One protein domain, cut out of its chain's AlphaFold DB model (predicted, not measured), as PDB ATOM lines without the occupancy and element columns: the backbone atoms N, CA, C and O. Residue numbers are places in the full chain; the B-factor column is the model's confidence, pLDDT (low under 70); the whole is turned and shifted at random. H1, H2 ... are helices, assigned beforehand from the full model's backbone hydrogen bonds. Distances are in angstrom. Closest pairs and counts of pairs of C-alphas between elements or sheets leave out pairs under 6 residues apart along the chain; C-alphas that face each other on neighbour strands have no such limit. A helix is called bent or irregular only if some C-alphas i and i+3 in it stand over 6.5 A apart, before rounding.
ATOM      1  N   PRO A 154     109.515  68.104  80.819       84.38
ATOM      2  CA  PRO A 154     108.772  69.362  80.888       84.38
ATOM      3  C   PRO A 154     109.565  70.498  81.540       84.38
ATOM      4  O   PRO A 154     109.453  71.641  81.101       84.38
ATOM      5  N   MET A 155     110.392  70.184  82.543       86.75
ATOM      6  CA  MET A 155     111.197  71.180  83.256       86.75
ATOM      7  C   MET A 155     112.187  71.892  82.322       86.75
ATOM      8  O   MET A 155     112.236  73.123  82.295       86.75
ATOM      9  N   ASP A 156     112.859  71.128  81.458       83.88
ATOM     10  CA  ASP A 156     113.790  71.633  80.440       83.88
ATOM     11  C   ASP A 156     113.081  72.181  79.190       83.88
ATOM     12  O   ASP A 156     113.691  72.845  78.353       83.88
ATOM     13  N   ALA A 157     111.778  71.924  79.029       81.94
ATOM     14  CA  ALA A 157     111.004  72.412  77.887       81.94
ATOM     15  C   ALA A 157     110.663  73.916  77.976       81.94
ATOM     16  O   ALA A 157     110.124  74.468  77.005       81.94
ATOM     17  N   GLY A 158     110.971  74.561  79.109       84.19
ATOM     18  CA  GLY A 158     110.858  76.010  79.317       84.19
ATOM     19  C   GLY A 158     110.593  76.452  80.761       84.19
ATOM     20  O   GLY A 158     110.741  77.637  81.048       84.19
ATOM     21  N   VAL A 159     110.237  75.541  81.679       88.12
ATOM     22  CA  VAL A 159     109.918  75.900  83.076       88.12
ATOM     23  C   VAL A 159     111.147  76.443  83.798       88.12
ATOM     24  O   VAL A 159     111.070  77.508  84.402       88.12
ATOM     25  N   ILE A 160     112.289  75.752  83.695       86.56
ATOM     26  CA  ILE A 160     113.541  76.186  84.332       86.56
ATOM     27  C   ILE A 160     113.990  77.538  83.772       86.56
ATOM     28  O   ILE A 160     114.332  78.427  84.543       86.56
ATOM     29  N   ALA A 161     113.945  77.716  82.449       84.38
ATOM     30  CA  ALA A 161     114.324  78.977  81.813       84.38
ATOM     31  C   ALA A 161     113.451  80.147  82.302       84.38
ATOM     32  O   ALA A 161     113.976  81.177  82.712       84.38
ATOM     33  N   ASN A 162     112.126  79.963  82.344       86.25
ATOM     34  CA  ASN A 162     111.203  80.986  82.839       86.25
ATOM     35  C   ASN A 162     111.421  81.296  84.328       86.25
ATOM     36  O   ASN A 162     111.452  82.461  84.714       86.25
ATOM     37  N   PHE A 163     111.624  80.268  85.153       90.31
ATOM     38  CA  PHE A 163     111.939  80.440  86.569       90.31
ATOM     39  C   PHE A 163     113.247  81.216  86.778       90.31
ATOM     40  O   PHE A 163     113.273  82.156  87.571       90.31
ATOM     41  N   LYS A 164     114.315  80.877  86.040       86.88
ATOM     42  CA  LYS A 164     115.596  81.597  86.099       86.88
ATOM     43  C   LYS A 164     115.430  83.063  85.705       86.88
ATOM     44  O   LYS A 164     115.911  83.923  86.432       86.88
ATOM     45  N   ALA A 165     114.706  83.363  84.626       84.12
ATOM     46  CA  ALA A 165     114.439  84.744  84.218       84.12
ATOM     47  C   ALA A 165     113.706  85.540  85.316       84.12
ATOM     48  O   ALA A 165     114.097  86.660  85.642       84.12
ATOM     49  N   LEU A 166     112.694  84.945  85.960       87.75
ATOM     50  CA  LEU A 166     111.978  85.563  87.083       87.75
ATOM     51  C   LEU A 166     112.871  85.760  88.317       87.75
ATOM     52  O   LEU A 166     112.811  86.810  88.952       87.75
ATOM     53  N   TYR A 167     113.727  84.788  88.638       90.69
ATOM     54  CA  TYR A 167     114.707  84.906  89.719       90.69
ATOM     55  C   TYR A 167     115.691  86.054  89.460       90.69
ATOM     56  O   TYR A 167     115.925  86.887  90.336       90.69
ATOM     57  N   ARG A 168     116.218  86.140  88.235       86.75
ATOM     58  CA  ARG A 168     117.127  87.208  87.802       86.75
ATOM     59  C   ARG A 168     116.441  88.572  87.864       86.75
ATOM     60  O   ARG A 168     117.033  89.501  88.394       86.75
ATOM     61  N   ARG A 169     115.174  88.678  87.449       86.38
ATOM     62  CA  ARG A 169     114.380  89.907  87.612       86.38
ATOM     63  C   ARG A 169     114.316  90.370  89.066       86.38
ATOM     64  O   ARG A 169     114.587  91.527  89.350       86.38
ATOM     65  N   ARG A 170     113.992  89.460  89.988       88.88
ATOM     66  CA  ARG A 170     113.900  89.757  91.428       88.88
ATOM     67  C   ARG A 170     115.232  90.222  92.009       88.88
ATOM     68  O   ARG A 170     115.256  91.126  92.838       88.88
ATOM     69  N   MET A 171     116.331  89.630  91.548       88.00
ATOM     70  CA  MET A 171     117.678  90.071  91.902       88.00
ATOM     71  C   MET A 171     117.959  91.495  91.403       88.00
ATOM     72  O   MET A 171     118.483  92.294  92.172       88.00
ATOM     73  N   LEU A 172     117.575  91.831  90.165       85.94
ATOM     74  CA  LEU A 172     117.729  93.187  89.620       85.94
ATOM     75  C   LEU A 172     116.869  94.207  90.380       85.94
ATOM     76  O   LEU A 172     117.375  95.256  90.759       85.94
ATOM     77  N   GLU A 173     115.607  93.887  90.683       86.44
ATOM     78  CA  GLU A 173     114.729  94.737  91.506       86.44
ATOM     79  C   GLU A 173     115.341  95.024  92.887       86.44
ATOM     80  O   GLU A 173     115.342  96.165  93.350       86.44
ATOM     81  N   TRP A 174     115.888  93.993  93.542       88.50
ATOM     82  CA  TRP A 174     116.573  94.149  94.825       88.50
ATOM     83  C   TRP A 174     117.837  95.003  94.699       88.50
ATOM     84  O   TRP A 174     118.089  95.840  95.565       88.50
ATOM     85  N   LEU A 175     118.603  94.825  93.619       84.12
ATOM     86  CA  LEU A 175     119.817  95.594  93.371       84.12
ATOM     87  C   LEU A 175     119.497  97.080  93.201       84.12
ATOM     88  O   LEU A 175     120.073  97.903  93.901       84.12
ATOM     89  N   ILE A 176     118.519  97.412  92.353       81.38
ATOM     90  CA  ILE A 176     118.062  98.793  92.135       81.38
ATOM     91  C   ILE A 176     117.611  99.414  93.455       81.38
ATOM     92  O   ILE A 176     118.060 100.499  93.808       81.38
ATOM     93  N   MET A 177     116.815  98.690  94.250       82.94
ATOM     94  CA  MET A 177     116.393  99.164  95.570       82.94
ATOM     95  C   MET A 177     117.593  99.474  96.480       82.94
ATOM     96  O   MET A 177     117.583 100.477  97.190       82.94
ATOM     97  N   LYS A 178     118.632  98.632  96.487       81.12
ATOM     98  CA  LYS A 178     119.836  98.855  97.302       81.12
ATOM     99  C   LYS A 178     120.641 100.059  96.825       81.12
ATOM    100  O   LYS A 178     121.089 100.834  97.669       81.12
ATOM    101  N   LEU A 179     120.777 100.232  95.513       78.50
ATOM    102  CA  LEU A 179     121.460 101.367  94.899       78.50
ATOM    103  C   LEU A 179     120.714 102.678  95.193       78.50
ATOM    104  O   LEU A 179     121.303 103.605  95.745       78.50
ATOM    105  N   ASP A 180     119.402 102.726  94.972       73.62
ATOM    106  CA  ASP A 180     118.576 103.916  95.215       73.62
ATOM    107  C   ASP A 180     118.494 104.288  96.704       73.62
ATOM    108  O   ASP A 180     118.569 105.463  97.075       73.62
ATOM    109  N   CYS A 181     118.365 103.298  97.595       66.31
ATOM    110  CA  CYS A 181     118.332 103.546  99.038       66.31
ATOM    111  C   CYS A 181     119.695 103.964  99.603       66.31
ATOM    112  O   CYS A 181     119.736 104.639 100.634       66.31
ATOM    113  N   SER A 182     120.803 103.604  98.949       59.84
ATOM    114  CA  SER A 182     122.140 104.037  99.369       59.84
ATOM    115  C   SER A 182     122.324 105.553  99.224       59.84
ATOM    116  O   SER A 182     122.908 106.180 100.105       59.84
ATOM    117  N   GLY A 183     121.691 106.166  98.215       55.16
ATOM    118  CA  GLY A 183     121.653 107.621  98.027       55.16
ATOM    119  C   GLY A 183     120.843 108.388  99.083       55.16
ATOM    120  O   GLY A 183     120.992 109.602  99.208       55.16
ATOM    121  N   LEU A 184     119.995 107.701  99.860       51.56
ATOM    122  CA  LEU A 184     119.134 108.301 100.893       51.56
ATOM    123  C   LEU A 184     119.680 108.124 102.320       51.56
ATOM    124  O   LEU A 184     119.212 108.793 103.245       51.56
ATOM    125  N   SER A 185     120.661 107.242 102.528       49.56
ATOM    126  CA  SER A 185     121.254 107.015 103.846       49.56
ATOM    127  C   SER A 185     122.332 108.058 104.144       49.56
ATOM    128  O   SER A 185     123.517 107.852 103.899       49.56
ATOM    129  N   GLN A 186     121.933 109.173 104.761       47.16
ATOM    130  CA  GLN A 186     122.847 110.223 105.239       47.16
ATOM    131  C   GLN A 186     123.865 109.731 106.301       47.16
ATOM    132  O   GLN A 186     124.777 110.469 106.667       47.16
ATOM    133  N   TYR A 187     123.734 108.490 106.790       47.81
ATOM    134  CA  TYR A 187     124.517 107.923 107.896       47.81
ATOM    135  C   TYR A 187     125.375 106.701 107.527       47.81
ATOM    136  O   TYR A 187     126.119 106.213 108.374       47.81
ATOM    137  N   ALA A 188     125.322 106.216 106.282       53.69
ATOM    138  CA  ALA A 188     126.185 105.137 105.803       53.69
ATOM    139  C   ALA A 188     127.089 105.677 104.688       53.69
ATOM    140  O   ALA A 188     126.777 105.561 103.510       53.69
ATOM    141  N   GLY A 189     128.197 106.322 105.062       52.12
ATOM    142  CA  GLY A 189     129.156 106.936 104.132       52.12
ATOM    143  C   GLY A 189     130.037 105.935 103.374       52.12
ATOM    144  O   GLY A 189     131.249 106.124 103.314       52.12
ATOM    145  N   GLY A 190     129.457 104.856 102.846       61.75
ATOM    146  CA  GLY A 190     130.157 103.825 102.084       61.75
ATOM    147  C   GLY A 190     129.288 103.255 100.958       61.75
ATOM    148  O   GLY A 190     128.073 103.450 100.979       61.75
ATOM    149  N   PRO A 191     129.898 102.570  99.972       66.69
ATOM    150  CA  PRO A 191     129.153 101.934  98.890       66.69
ATOM    151  C   PRO A 191     128.148 100.911  99.450       66.69
ATOM    152  O   PRO A 191     128.428 100.289 100.483       66.69
ATOM    153  N   PRO A 192     126.983 100.732  98.802       71.00
ATOM    154  CA  PRO A 192     125.999  99.744  99.227       71.00
ATOM    155  C   PRO A 192     126.606  98.337  99.277       71.00
ATOM    156  O   PRO A 192     127.349  97.933  98.385       71.00
ATOM    157  N   ASP A 193     126.271  97.561 100.314       79.25
ATOM    158  CA  ASP A 193     126.618  96.139 100.342       79.25
ATOM    159  C   ASP A 193     125.678  95.370  99.405       79.25
ATOM    160  O   ASP A 193     124.487  95.203  99.687       79.25
ATOM    161  N   LEU A 194     126.228  94.936  98.272       82.12
ATOM    162  CA  LEU A 194     125.511  94.214  97.219       82.12
ATOM    163  C   LEU A 194     125.588  92.690  97.390       82.12
ATOM    164  O   LEU A 194     125.150  91.942  96.512       82.12
ATOM    165  N   LYS A 195     126.154  92.198  98.499       84.88
ATOM    166  CA  LYS A 195     126.202  90.762  98.778       84.88
ATOM    167  C   LYS A 195     124.798  90.226  99.025       84.88
ATOM    168  O   LYS A 195     124.117  90.631  99.962       84.88
ATOM    169  N   VAL A 196     124.402  89.253  98.209       86.75
ATOM    170  CA  VAL A 196     123.144  88.527  98.384       86.75
ATOM    171  C   VAL A 196     123.331  87.463  99.464       86.75
ATOM    172  O   VAL A 196     124.105  86.519  99.298       86.75
ATOM    173  N   SER A 197     122.609  87.603 100.572       89.31
ATOM    174  CA  SER A 197     122.541  86.590 101.630       89.31
ATOM    175  C   SER A 197     121.735  85.357 101.198       89.31
ATOM    176  O   SER A 197     120.898  85.417 100.293       89.31
ATOM    177  N   LEU A 198     121.914  84.226 101.896       89.94
ATOM    178  CA  LEU A 198     121.110  83.020 101.652       89.94
ATOM    179  C   LEU A 198     119.606  83.286 101.837       89.94
ATOM    180  O   LEU A 198     118.792  82.821 101.042       89.94
ATOM    181  N   LEU A 199     119.233  84.077 102.848       87.81
ATOM    182  CA  LEU A 199     117.839  84.456 103.089       87.81
ATOM    183  C   LEU A 199     117.251  85.246 101.911       87.81
ATOM    184  O   LEU A 199     116.114  84.995 101.506       87.81
ATOM    185  N   GLU A 200     118.008  86.187 101.346       90.62
ATOM    186  CA  GLU A 200     117.586  86.942 100.162       90.62
ATOM    187  C   GLU A 200     117.452  86.032  98.943       90.62
ATOM    188  O   GLU A 200     116.422  86.067  98.272       90.62
ATOM    189  N   ALA A 201     118.415  85.133  98.721       92.31
ATOM    190  CA  ALA A 201     118.336  84.152  97.646       92.31
ATOM    191  C   ALA A 201     117.082  83.265  97.761       92.31
ATOM    192  O   ALA A 201     116.375  83.068  96.770       92.31
ATOM    193  N   VAL A 202     116.745  82.784  98.964       93.69
ATOM    194  CA  VAL A 202     115.521  81.997  99.214       93.69
ATOM    195  C   VAL A 202     114.258  82.826  98.960       93.69
ATOM    196  O   VAL A 202     113.301  82.329  98.363       93.69
ATOM    197  N   ARG A 203     114.243  84.108  99.348       91.19
ATOM    198  CA  ARG A 203     113.125  85.020  99.046       91.19
ATOM    199  C   ARG A 203     112.950  85.227  97.542       91.19
ATOM    200  O   ARG A 203     111.813  85.220  97.068       91.19
ATOM    201  N   PHE A 204     114.043  85.352  96.787       93.56
ATOM    202  CA  PHE A 204     113.996  85.444  95.326       93.56
ATOM    203  C   PHE A 204     113.452  84.158  94.702       93.56
ATOM    204  O   PHE A 204     112.587  84.237  93.835       93.56
ATOM    205  N   VAL A 205     113.886  82.983  95.178       94.81
ATOM    206  CA  VAL A 205     113.355  81.677  94.743       94.81
ATOM    207  C   VAL A 205     111.846  81.596  94.973       94.81
ATOM    208  O   VAL A 205     111.101  81.257  94.055       94.81
ATOM    209  N   HIS A 206     111.385  81.950  96.174       93.12
ATOM    210  CA  HIS A 206     109.965  81.937  96.513       93.12
ATOM    211  C   HIS A 206     109.151  82.878  95.610       93.12
ATOM    212  O   HIS A 206     108.145  82.464  95.032       93.12
ATOM    213  N   GLY A 207     109.596  84.131  95.461       89.12
ATOM    214  CA  GLY A 207     108.924  85.119  94.613       89.12
ATOM    215  C   GLY A 207     108.885  84.698  93.145       89.12
ATOM    216  O   GLY A 207     107.826  84.726  92.525       89.12
ATOM    217  N   ALA A 208     110.016  84.227  92.614       91.56
ATOM    218  CA  ALA A 208     110.115  83.752  91.241       91.56
ATOM    219  C   ALA A 208     109.174  82.573  90.974       91.56
ATOM    220  O   ALA A 208     108.469  82.574  89.969       91.56
ATOM    221  N   TRP A 209     109.112  81.591  91.881       93.88
ATOM    222  CA  TRP A 209     108.227  80.435  91.721       93.88
ATOM    223  C   TRP A 209     106.747  80.823  91.739       93.88
ATOM    224  O   TRP A 209     105.976  80.326  90.920       93.88
ATOM    225  N   TYR A 210     106.354  81.739  92.629       91.12
ATOM    226  CA  TYR A 210     104.969  82.209  92.735       91.12
ATOM    227  C   TYR A 210     104.466  82.873  91.442       91.12
ATOM    228  O   TYR A 210     103.275  82.837  91.136       91.12
ATOM    229  N   GLU A 211     105.375  83.453  90.661       87.50
ATOM    230  CA  GLU A 211     105.058  84.133  89.406       87.50
ATOM    231  C   GLU A 211     105.082  83.221  88.174       87.50
ATOM    232  O   GLU A 211     104.603  83.619  87.105       87.50
ATOM    233  N   VAL A 212     105.577  81.985  88.299       87.94
ATOM    234  CA  VAL A 212     105.501  81.000  87.215       87.94
ATOM    235  C   VAL A 212     104.030  80.687  86.934       87.94
ATOM    236  O   VAL A 212     103.319  80.061  87.723       87.94
ATOM    237  N   LYS A 213     103.548  81.110  85.763       86.00
ATOM    238  CA  LYS A 213     102.135  80.968  85.403       86.00
ATOM    239  C   LYS A 213     101.773  79.511  85.119       86.00
ATOM    240  O   LYS A 213     102.491  78.777  84.438       86.00
ATOM    241  N   GLN A 214     100.560  79.118  85.511       86.81
ATOM    242  CA  GLN A 214     100.021  77.788  85.195       86.81
ATOM    243  C   GLN A 214      99.957  77.505  83.684       86.81
ATOM    244  O   GLN A 214     100.079  76.352  83.274       86.81
ATOM    245  N   VAL A 215      99.754  78.534  82.851       83.50
ATOM    246  CA  VAL A 215      99.768  78.396  81.384       83.50
ATOM    247  C   VAL A 215     101.150  77.984  80.873       83.50
ATOM    248  O   VAL A 215     101.236  77.052  80.075       83.50
ATOM    249  N   THR A 216     102.224  78.566  81.416       84.56
ATOM    250  CA  THR A 216     103.612  78.196  81.102       84.56
ATOM    251  C   THR A 216     103.851  76.722  81.407       84.56
ATOM    252  O   THR A 216     104.302  75.976  80.539       84.56
ATOM    253  N   LEU A 217     103.449  76.264  82.599       87.75
ATOM    254  CA  LEU A 217     103.559  74.856  82.991       87.75
ATOM    255  C   LEU A 217     102.806  73.940  82.013       87.75
ATOM    256  O   LEU A 217     103.383  72.995  81.475       87.75
ATOM    257  N   LYS A 218     101.532  74.238  81.721       85.94
ATOM    258  CA  LYS A 218     100.715  73.446  80.783       85.94
ATOM    259  C   LYS A 218     101.357  73.361  79.396       85.94
ATOM    260  O   LYS A 218     101.405  72.274  78.816       85.94
ATOM    261  N   ASN A 219     101.886  74.470  78.887       84.12
ATOM    262  CA  ASN A 219     102.531  74.534  77.578       84.12
ATOM    263  C   ASN A 219     103.838  73.733  77.539       84.12
ATOM    264  O   ASN A 219     104.062  72.982  76.588       84.12
ATOM    265  N   CYS A 220     104.663  73.808  78.586       86.88
ATOM    266  CA  CYS A 220     105.882  73.006  78.701       86.88
ATOM    267  C   CYS A 220     105.577  71.501  78.736       86.88
ATOM    268  O   CYS A 220     106.204  70.727  78.009       86.88
ATOM    269  N   PHE A 221     104.561  71.080  79.494       86.88
ATOM    270  CA  PHE A 221     104.104  69.686  79.511       86.88
ATOM    271  C   PHE A 221     103.555  69.242  78.144       86.88
ATOM    272  O   PHE A 221     103.935  68.178  77.647       86.88
ATOM    273  N   LYS A 222     102.740  70.072  77.478       84.94
ATOM    274  CA  LYS A 222     102.240  69.805  76.116       84.94
ATOM    275  C   LYS A 222     103.397  69.634  75.124       84.94
ATOM    276  O   LYS A 222     103.424  68.656  74.378       84.94
ATOM    277  N   LYS A 223     104.389  70.529  75.163       83.25
ATOM    278  CA  LYS A 223     105.597  70.499  74.318       83.25
ATOM    279  C   LYS A 223     106.455  69.260  74.566       83.25
ATOM    280  O   LYS A 223     107.015  68.710  73.616       83.25
ATOM    281  N   ALA A 224     106.526  68.799  75.811       82.56
ATOM    282  CA  ALA A 224     107.187  67.554  76.186       82.56
ATOM    283  C   ALA A 224     106.410  66.295  75.751       82.56
ATOM    284  O   ALA A 224     106.964  65.201  75.787       82.56
ATOM    285  N   GLY A 225     105.166  66.429  75.276       79.88
ATOM    286  CA  GLY A 225     104.342  65.330  74.762       79.88
ATOM    287  C   GLY A 225     103.246  64.848  75.713       79.88
ATOM    288  O   GLY A 225     102.559  63.877  75.396       79.88
ATOM    289  N   PHE A 226     103.040  65.520  76.849       81.69
ATOM    290  CA  PHE A 226     101.969  65.215  77.797       81.69
ATOM    291  C   PHE A 226     100.685  65.936  77.385       81.69
ATOM    292  O   PHE A 226     100.459  67.096  77.726       81.69
ATOM    293  N   VAL A 227      99.830  65.245  76.631       74.00
ATOM    294  CA  VAL A 227      98.551  65.782  76.143       74.00
ATOM    295  C   VAL A 227      97.413  64.861  76.580       74.00
ATOM    296  O   VAL A 227      97.496  63.642  76.425       74.00
ATOM    297  N   ARG A 228      96.333  65.427  77.132       69.12
ATOM    298  CA  ARG A 228      95.114  64.662  77.445       69.12
ATOM    299  C   ARG A 228      94.369  64.352  76.144       69.12
ATOM    300  O   ARG A 228      94.144  65.261  75.355       69.12
ATOM    301  N   HIS A 229      93.939  63.102  75.953       54.97
ATOM    302  CA  HIS A 229      93.279  62.636  74.718       54.97
ATOM    303  C   HIS A 229      91.966  63.366  74.352       54.97
ATOM    304  O   HIS A 229      91.521  63.234  73.220       54.97
ATOM    305  N   ASN A 230      91.388  64.175  75.251       45.28
ATOM    306  CA  ASN A 230      90.130  64.904  75.024       45.28
ATOM    307  C   ASN A 230      90.266  66.436  75.132       45.28
ATOM    308  O   ASN A 230      89.262  67.129  75.271       45.28
ATOM    309  N   ALA A 231      91.481  66.989  75.128       50.97
ATOM    310  CA  ALA A 231      91.636  68.439  75.088       50.97
ATOM    311  C   ALA A 231      91.423  68.920  73.646       50.97
ATOM    312  O   ALA A 231      92.241  68.626  72.773       50.97
ATOM    313  N   THR A 232      90.332  69.650  73.399       43.41
ATOM    314  CA  THR A 232      90.179  70.479  72.198       43.41
ATOM    315  C   THR A 232      91.467  71.264  71.994       43.41
ATOM    316  O   THR A 232      91.975  71.865  72.944       43.41
ATOM    317  N   VAL A 233      92.016  71.206  70.782       44.50
ATOM    318  CA  VAL A 233      93.208  71.953  70.381       44.50
ATOM    319  C   VAL A 233      92.846  73.436  70.441       44.50
ATOM    320  O   VAL A 233      92.398  74.012  69.460       44.50
ATOM    321  N   SER A 234      92.948  74.039  71.624       42.94
ATOM    322  CA  SER A 234      92.923  75.486  71.751       42.94
ATOM    323  C   SER A 234      94.195  76.017  71.109       42.94
ATOM    324  O   SER A 234      95.267  75.413  71.265       42.94
ATOM    325  N   GLU A 235      94.006  77.101  70.363       41.97
ATOM    326  CA  GLU A 235      94.983  77.791  69.532       41.97
ATOM    327  C   GLU A 235      96.361  77.868  70.188       41.97
ATOM    328  O   GLU A 235      96.503  78.007  71.407       41.97
ATOM    329  N   GLU A 236      97.381  77.726  69.348       44.78
ATOM    330  CA  GLU A 236      98.779  77.936  69.690       44.78
ATOM    331  C   GLU A 236      98.975  79.398  70.110       44.78
ATOM    332  O   GLU A 236      99.424  80.226  69.323       44.78
ATOM    333  N   THR A 237      98.635  79.750  71.354       42.72
ATOM    334  CA  THR A 237      99.183  80.976  71.918       42.72
ATOM    335  C   THR A 237     100.677  80.746  72.036       42.72
ATOM    336  O   THR A 237     101.150  79.781  72.648       42.72
ATOM    337  N   ASN A 238     101.431  81.614  71.376       45.72
ATOM    338  CA  ASN A 238     102.885  81.639  71.348       45.72
ATOM    339  C   ASN A 238     103.456  82.069  72.722       45.72
ATOM    340  O   ASN A 238     104.433  82.800  72.794       45.72
ATOM    341  N   ASP A 239     102.843  81.618  73.825       46.03
ATOM    342  CA  ASP A 239     103.226  81.846  75.227       46.03
ATOM    343  C   ASP A 239     104.396  80.939  75.643       46.03
ATOM    344  O   ASP A 239     104.516  80.497  76.791       46.03
ATOM    345  N   LEU A 240     105.244  80.564  74.689       44.72
ATOM    346  CA  LEU A 240     106.474  79.858  74.981       44.72
ATOM    347  C   LEU A 240     107.544  80.916  75.189       44.72
ATOM    348  O   LEU A 240     108.030  81.492  74.225       44.72
ATOM    349  N   LEU A 241     107.911  81.089  76.461       52.72
ATOM    350  CA  LEU A 241     108.911  82.043  76.943       52.72
ATOM    351  C   LEU A 241     108.387  83.483  76.929       52.72
ATOM    352  O   LEU A 241     108.835  84.320  76.155       52.72
ATOM    353  N   ILE A 242     107.475  83.787  77.854       50.50
ATOM    354  CA  ILE A 242     107.389  85.163  78.346       50.50
ATOM    355  C   ILE A 242     108.656  85.365  79.187       50.50
ATOM    356  O   ILE A 242     108.664  85.085  80.388       50.50
ATOM    357  N   GLU A 243     109.752  85.765  78.537       55.69
ATOM    358  CA  GLU A 243     110.726  86.643  79.188       55.69
ATOM    359  C   GLU A 243     109.883  87.764  79.809       55.69
ATOM    360  O   GLU A 243     109.082  88.368  79.084       55.69
ATOM    361  N   PRO A 244     109.920  87.981  81.134       56.50
ATOM    362  CA  PRO A 244     109.204  89.112  81.699       56.50
ATOM    363  C   PRO A 244     109.722  90.349  80.960       56.50
ATOM    364  O   PRO A 244     110.930  90.574  80.958       56.50
ATOM    365  N   ALA A 245     108.841  91.082  80.269       59.41
ATOM    366  CA  ALA A 245     109.229  92.224  79.428       59.41
ATOM    367  C   ALA A 245     110.156  93.191  80.191       59.41
ATOM    368  O   ALA A 245     111.110  93.736  79.646       59.41
ATOM    369  N   ASP A 246     109.927  93.261  81.496       67.38
ATOM    370  CA  ASP A 246     110.591  94.122  82.454       67.38
ATOM    371  C   ASP A 246     112.056  93.730  82.750       67.38
ATOM    372  O   ASP A 246     112.794  94.549  83.283       67.38
ATOM    373  N   VAL A 247     112.533  92.511  82.437       74.31
ATOM    374  CA  VAL A 247     113.934  92.124  82.750       74.31
ATOM    375  C   VAL A 247     114.933  92.949  81.947       74.31
ATOM    376  O   VAL A 247     115.944  93.379  82.498       74.31
ATOM    377  N   GLY A 248     114.645  93.174  80.663       74.75
ATOM    378  CA  GLY A 248     115.475  94.017  79.806       74.75
ATOM    379  C   GLY A 248     115.483  95.464  80.289       74.75
ATOM    380  O   GLY A 248     116.550  96.037  80.468       74.75
ATOM    381  N   GLU A 249     114.308  96.010  80.609       78.44
ATOM    382  CA  GLU A 249     114.169  97.384  81.106       78.44
ATOM    383  C   GLU A 249     114.903  97.603  82.442       78.44
ATOM    384  O   GLU A 249     115.604  98.601  82.618       78.44
ATOM    385  N   LEU A 250     114.797  96.654  83.379       78.94
ATOM    386  CA  LEU A 250     115.515  96.701  84.658       78.94
ATOM    387  C   LEU A 250     117.032  96.588  84.464       78.94
ATOM    388  O   LEU A 250     117.796  97.254  85.165       78.94
ATOM    389  N   TRP A 251     117.476  95.761  83.514       79.00
ATOM    390  CA  TRP A 251     118.891  95.647  83.175       79.00
ATOM    391  C   TRP A 251     119.432  96.941  82.579       79.00
ATOM    392  O   TRP A 251     120.498  97.382  82.993       79.00
ATOM    393  N   ASP A 252     118.695  97.576  81.671       79.56
ATOM    394  CA  ASP A 252     119.093  98.850  81.069       79.56
ATOM    395  C   ASP A 252     119.246  99.950  82.132       79.56
ATOM    396  O   ASP A 252     120.186 100.743  82.071       79.56
ATOM    397  N   HIS A 253     118.386  99.956  83.157       76.81
ATOM    398  CA  HIS A 253     118.493 100.883  84.285       76.81
ATOM    399  C   HIS A 253     119.787 100.688  85.095       76.81
ATOM    400  O   HIS A 253     120.478 101.657  85.402       76.81
ATOM    401  N   ILE A 254     120.161  99.438  85.389       75.81
ATOM    402  CA  ILE A 254     121.418  99.121  86.087       75.81
ATOM    403  C   ILE A 254     122.627  99.370  85.181       75.81
ATOM    404  O   ILE A 254     123.635  99.908  85.630       75.81
ATOM    405  N   ALA A 255     122.537  99.019  83.900       73.44
ATOM    406  CA  ALA A 255     123.610  99.202  82.931       73.44
ATOM    407  C   ALA A 255     123.941 100.684  82.694       73.44
ATOM    408  O   ALA A 255     125.084 100.997  82.363       73.44
ATOM    409  N   ALA A 256     122.956 101.572  82.873       69.62
ATOM    410  CA  ALA A 256     123.122 103.022  82.850       69.62
ATOM    411  C   ALA A 256     123.709 103.603  84.153       69.62
ATOM    412  O   ALA A 256     124.130 104.760  84.153       69.62
ATOM    413  N   SER A 257     123.742 102.837  85.250       67.94
ATOM    414  CA  SER A 257     124.387 103.257  86.498       67.94
ATOM    415  C   SER A 257     125.915 103.163  86.393       67.94
ATOM    416  O   SER A 257     126.454 102.296  85.702       67.94
ATOM    417  N   GLU A 258     126.634 104.029  87.112       59.88
ATOM    418  CA  GLU A 258     128.109 104.017  87.166       59.88
ATOM    419  C   GLU A 258     128.681 102.716  87.773       59.88
ATOM    420  O   GLU A 258     129.882 102.461  87.687       59.88
ATOM    421  N   GLU A 259     127.821 101.863  88.337       59.31
ATOM    422  CA  GLU A 259     128.169 100.579  88.945       59.31
ATOM    423  C   GLU A 259     128.134  99.385  87.977       59.31
ATOM    424  O   GLU A 259     128.386  98.251  88.391       59.31
ATOM    425  N   ASN A 260     127.907  99.598  86.674       60.66
ATOM    426  CA  ASN A 260     128.127  98.562  85.657       60.66
ATOM    427  C   ASN A 260     129.634  98.324  85.419       60.66
ATOM    428  O   ASN A 260     130.194  98.589  84.351       60.66
ATOM    429  N   ILE A 261     130.310  97.839  86.456       50.41
ATOM    430  CA  ILE A 261     131.737  97.539  86.492       50.41
ATOM    431  C   ILE A 261     131.961  96.249  85.687       50.41
ATOM    432  O   ILE A 261     132.065  95.160  86.243       50.41
ATOM    433  N   GLY A 262     132.003  96.349  84.356       54.38
ATOM    434  CA  GLY A 262     132.483  95.240  83.518       54.38
ATOM    435  C   GLY A 262     131.930  95.125  82.102       54.38
ATOM    436  O   GLY A 262     132.427  94.286  81.358       54.38
ATOM    437  N   GLY A 263     130.936  95.928  81.702       63.28
ATOM    438  CA  GLY A 263     130.387  95.865  80.337       63.28
ATOM    439  C   GLY A 263     129.698  94.534  80.005       63.28
ATOM    440  O   GLY A 263     129.662  94.136  78.841       63.28
ATOM    441  N   ALA A 264     129.184  93.835  81.021       70.94
ATOM    442  CA  ALA A 264     128.482  92.569  80.846       70.94
ATOM    443  C   ALA A 264     127.198  92.766  80.028       70.94
ATOM    444  O   ALA A 264     126.464  93.741  80.218       70.94
ATOM    445  N   LEU A 265     126.904  91.832  79.123       78.81
ATOM    446  CA  LEU A 265     125.658  91.848  78.364       78.81
ATOM    447  C   LEU A 265     124.539  91.190  79.182       78.81
ATOM    448  O   LEU A 265     124.786  90.267  79.957       78.81
ATOM    449  N   LEU A 266     123.284  91.587  78.944       74.00
ATOM    450  CA  LEU A 266     122.108  90.940  79.551       74.00
ATOM    451  C   LEU A 266     122.127  89.416  79.346       74.00
ATOM    452  O   LEU A 266     121.805  88.645  80.248       74.00
ATOM    453  N   GLY A 267     122.557  88.978  78.159       73.12
ATOM    454  CA  GLY A 267     122.721  87.562  77.847       73.12
ATOM    455  C   GLY A 267     123.730  86.862  78.759       73.12
ATOM    456  O   GLY A 267     123.470  85.736  79.173       73.12
ATOM    457  N   ASP A 268     124.831  87.516  79.119       78.75
ATOM    458  CA  ASP A 268     125.843  86.946  80.013       78.75
ATOM    459  C   ASP A 268     125.300  86.831  81.438       78.75
ATOM    460  O   ASP A 268     125.477  85.804  82.087       78.75
ATOM    461  N   PHE A 269     124.555  87.839  81.901       78.06
ATOM    462  CA  PHE A 269     123.915  87.819  83.216       78.06
ATOM    463  C   PHE A 269     122.861  86.713  83.346       78.06
ATOM    464  O   PHE A 269     122.856  85.964  84.327       78.06
ATOM    465  N   LEU A 270     121.989  86.573  82.343       75.50
ATOM    466  CA  LEU A 270     120.954  85.536  82.325       75.50
ATOM    467  C   LEU A 270     121.544  84.124  82.271       75.50
ATOM    468  O   LEU A 270     120.957  83.197  82.824       75.50
ATOM    469  N   ASN A 271     122.701  83.967  81.625       77.62
ATOM    470  CA  ASN A 271     123.354  82.679  81.402       77.62
ATOM    471  C   ASN A 271     124.549  82.419  82.331       77.62
ATOM    472  O   ASN A 271     125.252  81.425  82.139       77.62
ATOM    473  N   ALA A 272     124.777  83.271  83.336       78.38
ATOM    474  CA  ALA A 272     125.960  83.220  84.195       78.38
ATOM    475  C   ALA A 272     126.136  81.868  84.914       78.38
ATOM    476  O   ALA A 272     127.253  81.449  85.199       78.38
TER     477      ALA A 272
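What this domain is: This is residues 154 to 272 of the 371 residues of the protein "tigger transposable element-derived protein 6-like" of Ixodes scapularis (UniProt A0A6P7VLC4). One long helix, H1, runs through the middle as an axis; H2 crosses it on one side, H4 and the short H5 lie on the opposite side, and H3 packs on its first turns. Two loops, residues 184 to 189 and 228 to 235, stick out at opposite ends and add to the length. The printed part has 119 residues with five helices, H1 to H5 in chain order, and no named strand: all helix. It is loose, with a radius of gyration of the C-alphas of 18.1 A, and spans 64 by 28 by 21 A.

Where its parts are: Find C-alpha 155 at (111.197, 71.180, 83.256); from there H1 runs 38.2 A to residue 182. It is irregular: C-alphas 157 and 160 are 7.9 A apart. Next come H2, residues 198 to 211, 20.2 A, and H3, residues 214 to 224, 15.4 A. H4, residues 246 to 255, measures 14.0 A; H5, residues 266 to 270, measures 6.2 A and ends at C-alpha 270, (120.954, 85.536, 82.325).

How they stand to each other: Begin at H1, the hub. Its residues 155 to 159 touch H3, closest at the C-alphas of Ala 157 and Cys 220, 5.2 A; the tilt of 38 degrees is only just steep, opposite ways. Residues 163 to 171 touch H2, closest at the C-alphas of Leu 166 and Ala 208, 4.9 A, at a steep tilt of 56 degrees, opposite ways. Residues 165 to 176 touch H4, closest at the C-alphas of Arg 169 and Val 247, 5.4 A, at a steep tilt of 43 degrees, the same way. H5 only just touches H1, with 3 pairs of C-alphas within 8 A, the closest those of Ala 165 and Leu 270, 6.8 A. H2 and H4 are apart. In H2, H3, H4 and H5 every O i to N i+4 pair is within hydrogen-bond range; in H1, 22 of 24 are.

The domain as a whole: Look to Gly 189 and Asn 230 for the C-alphas farthest apart, 64.3 A. The printed part has no cut; the links H1 to H2 and H3 to H4 are long. Expect pLDDT under 70 at residues 181 to 191, 228 to 246 and 256 to 263 of this model.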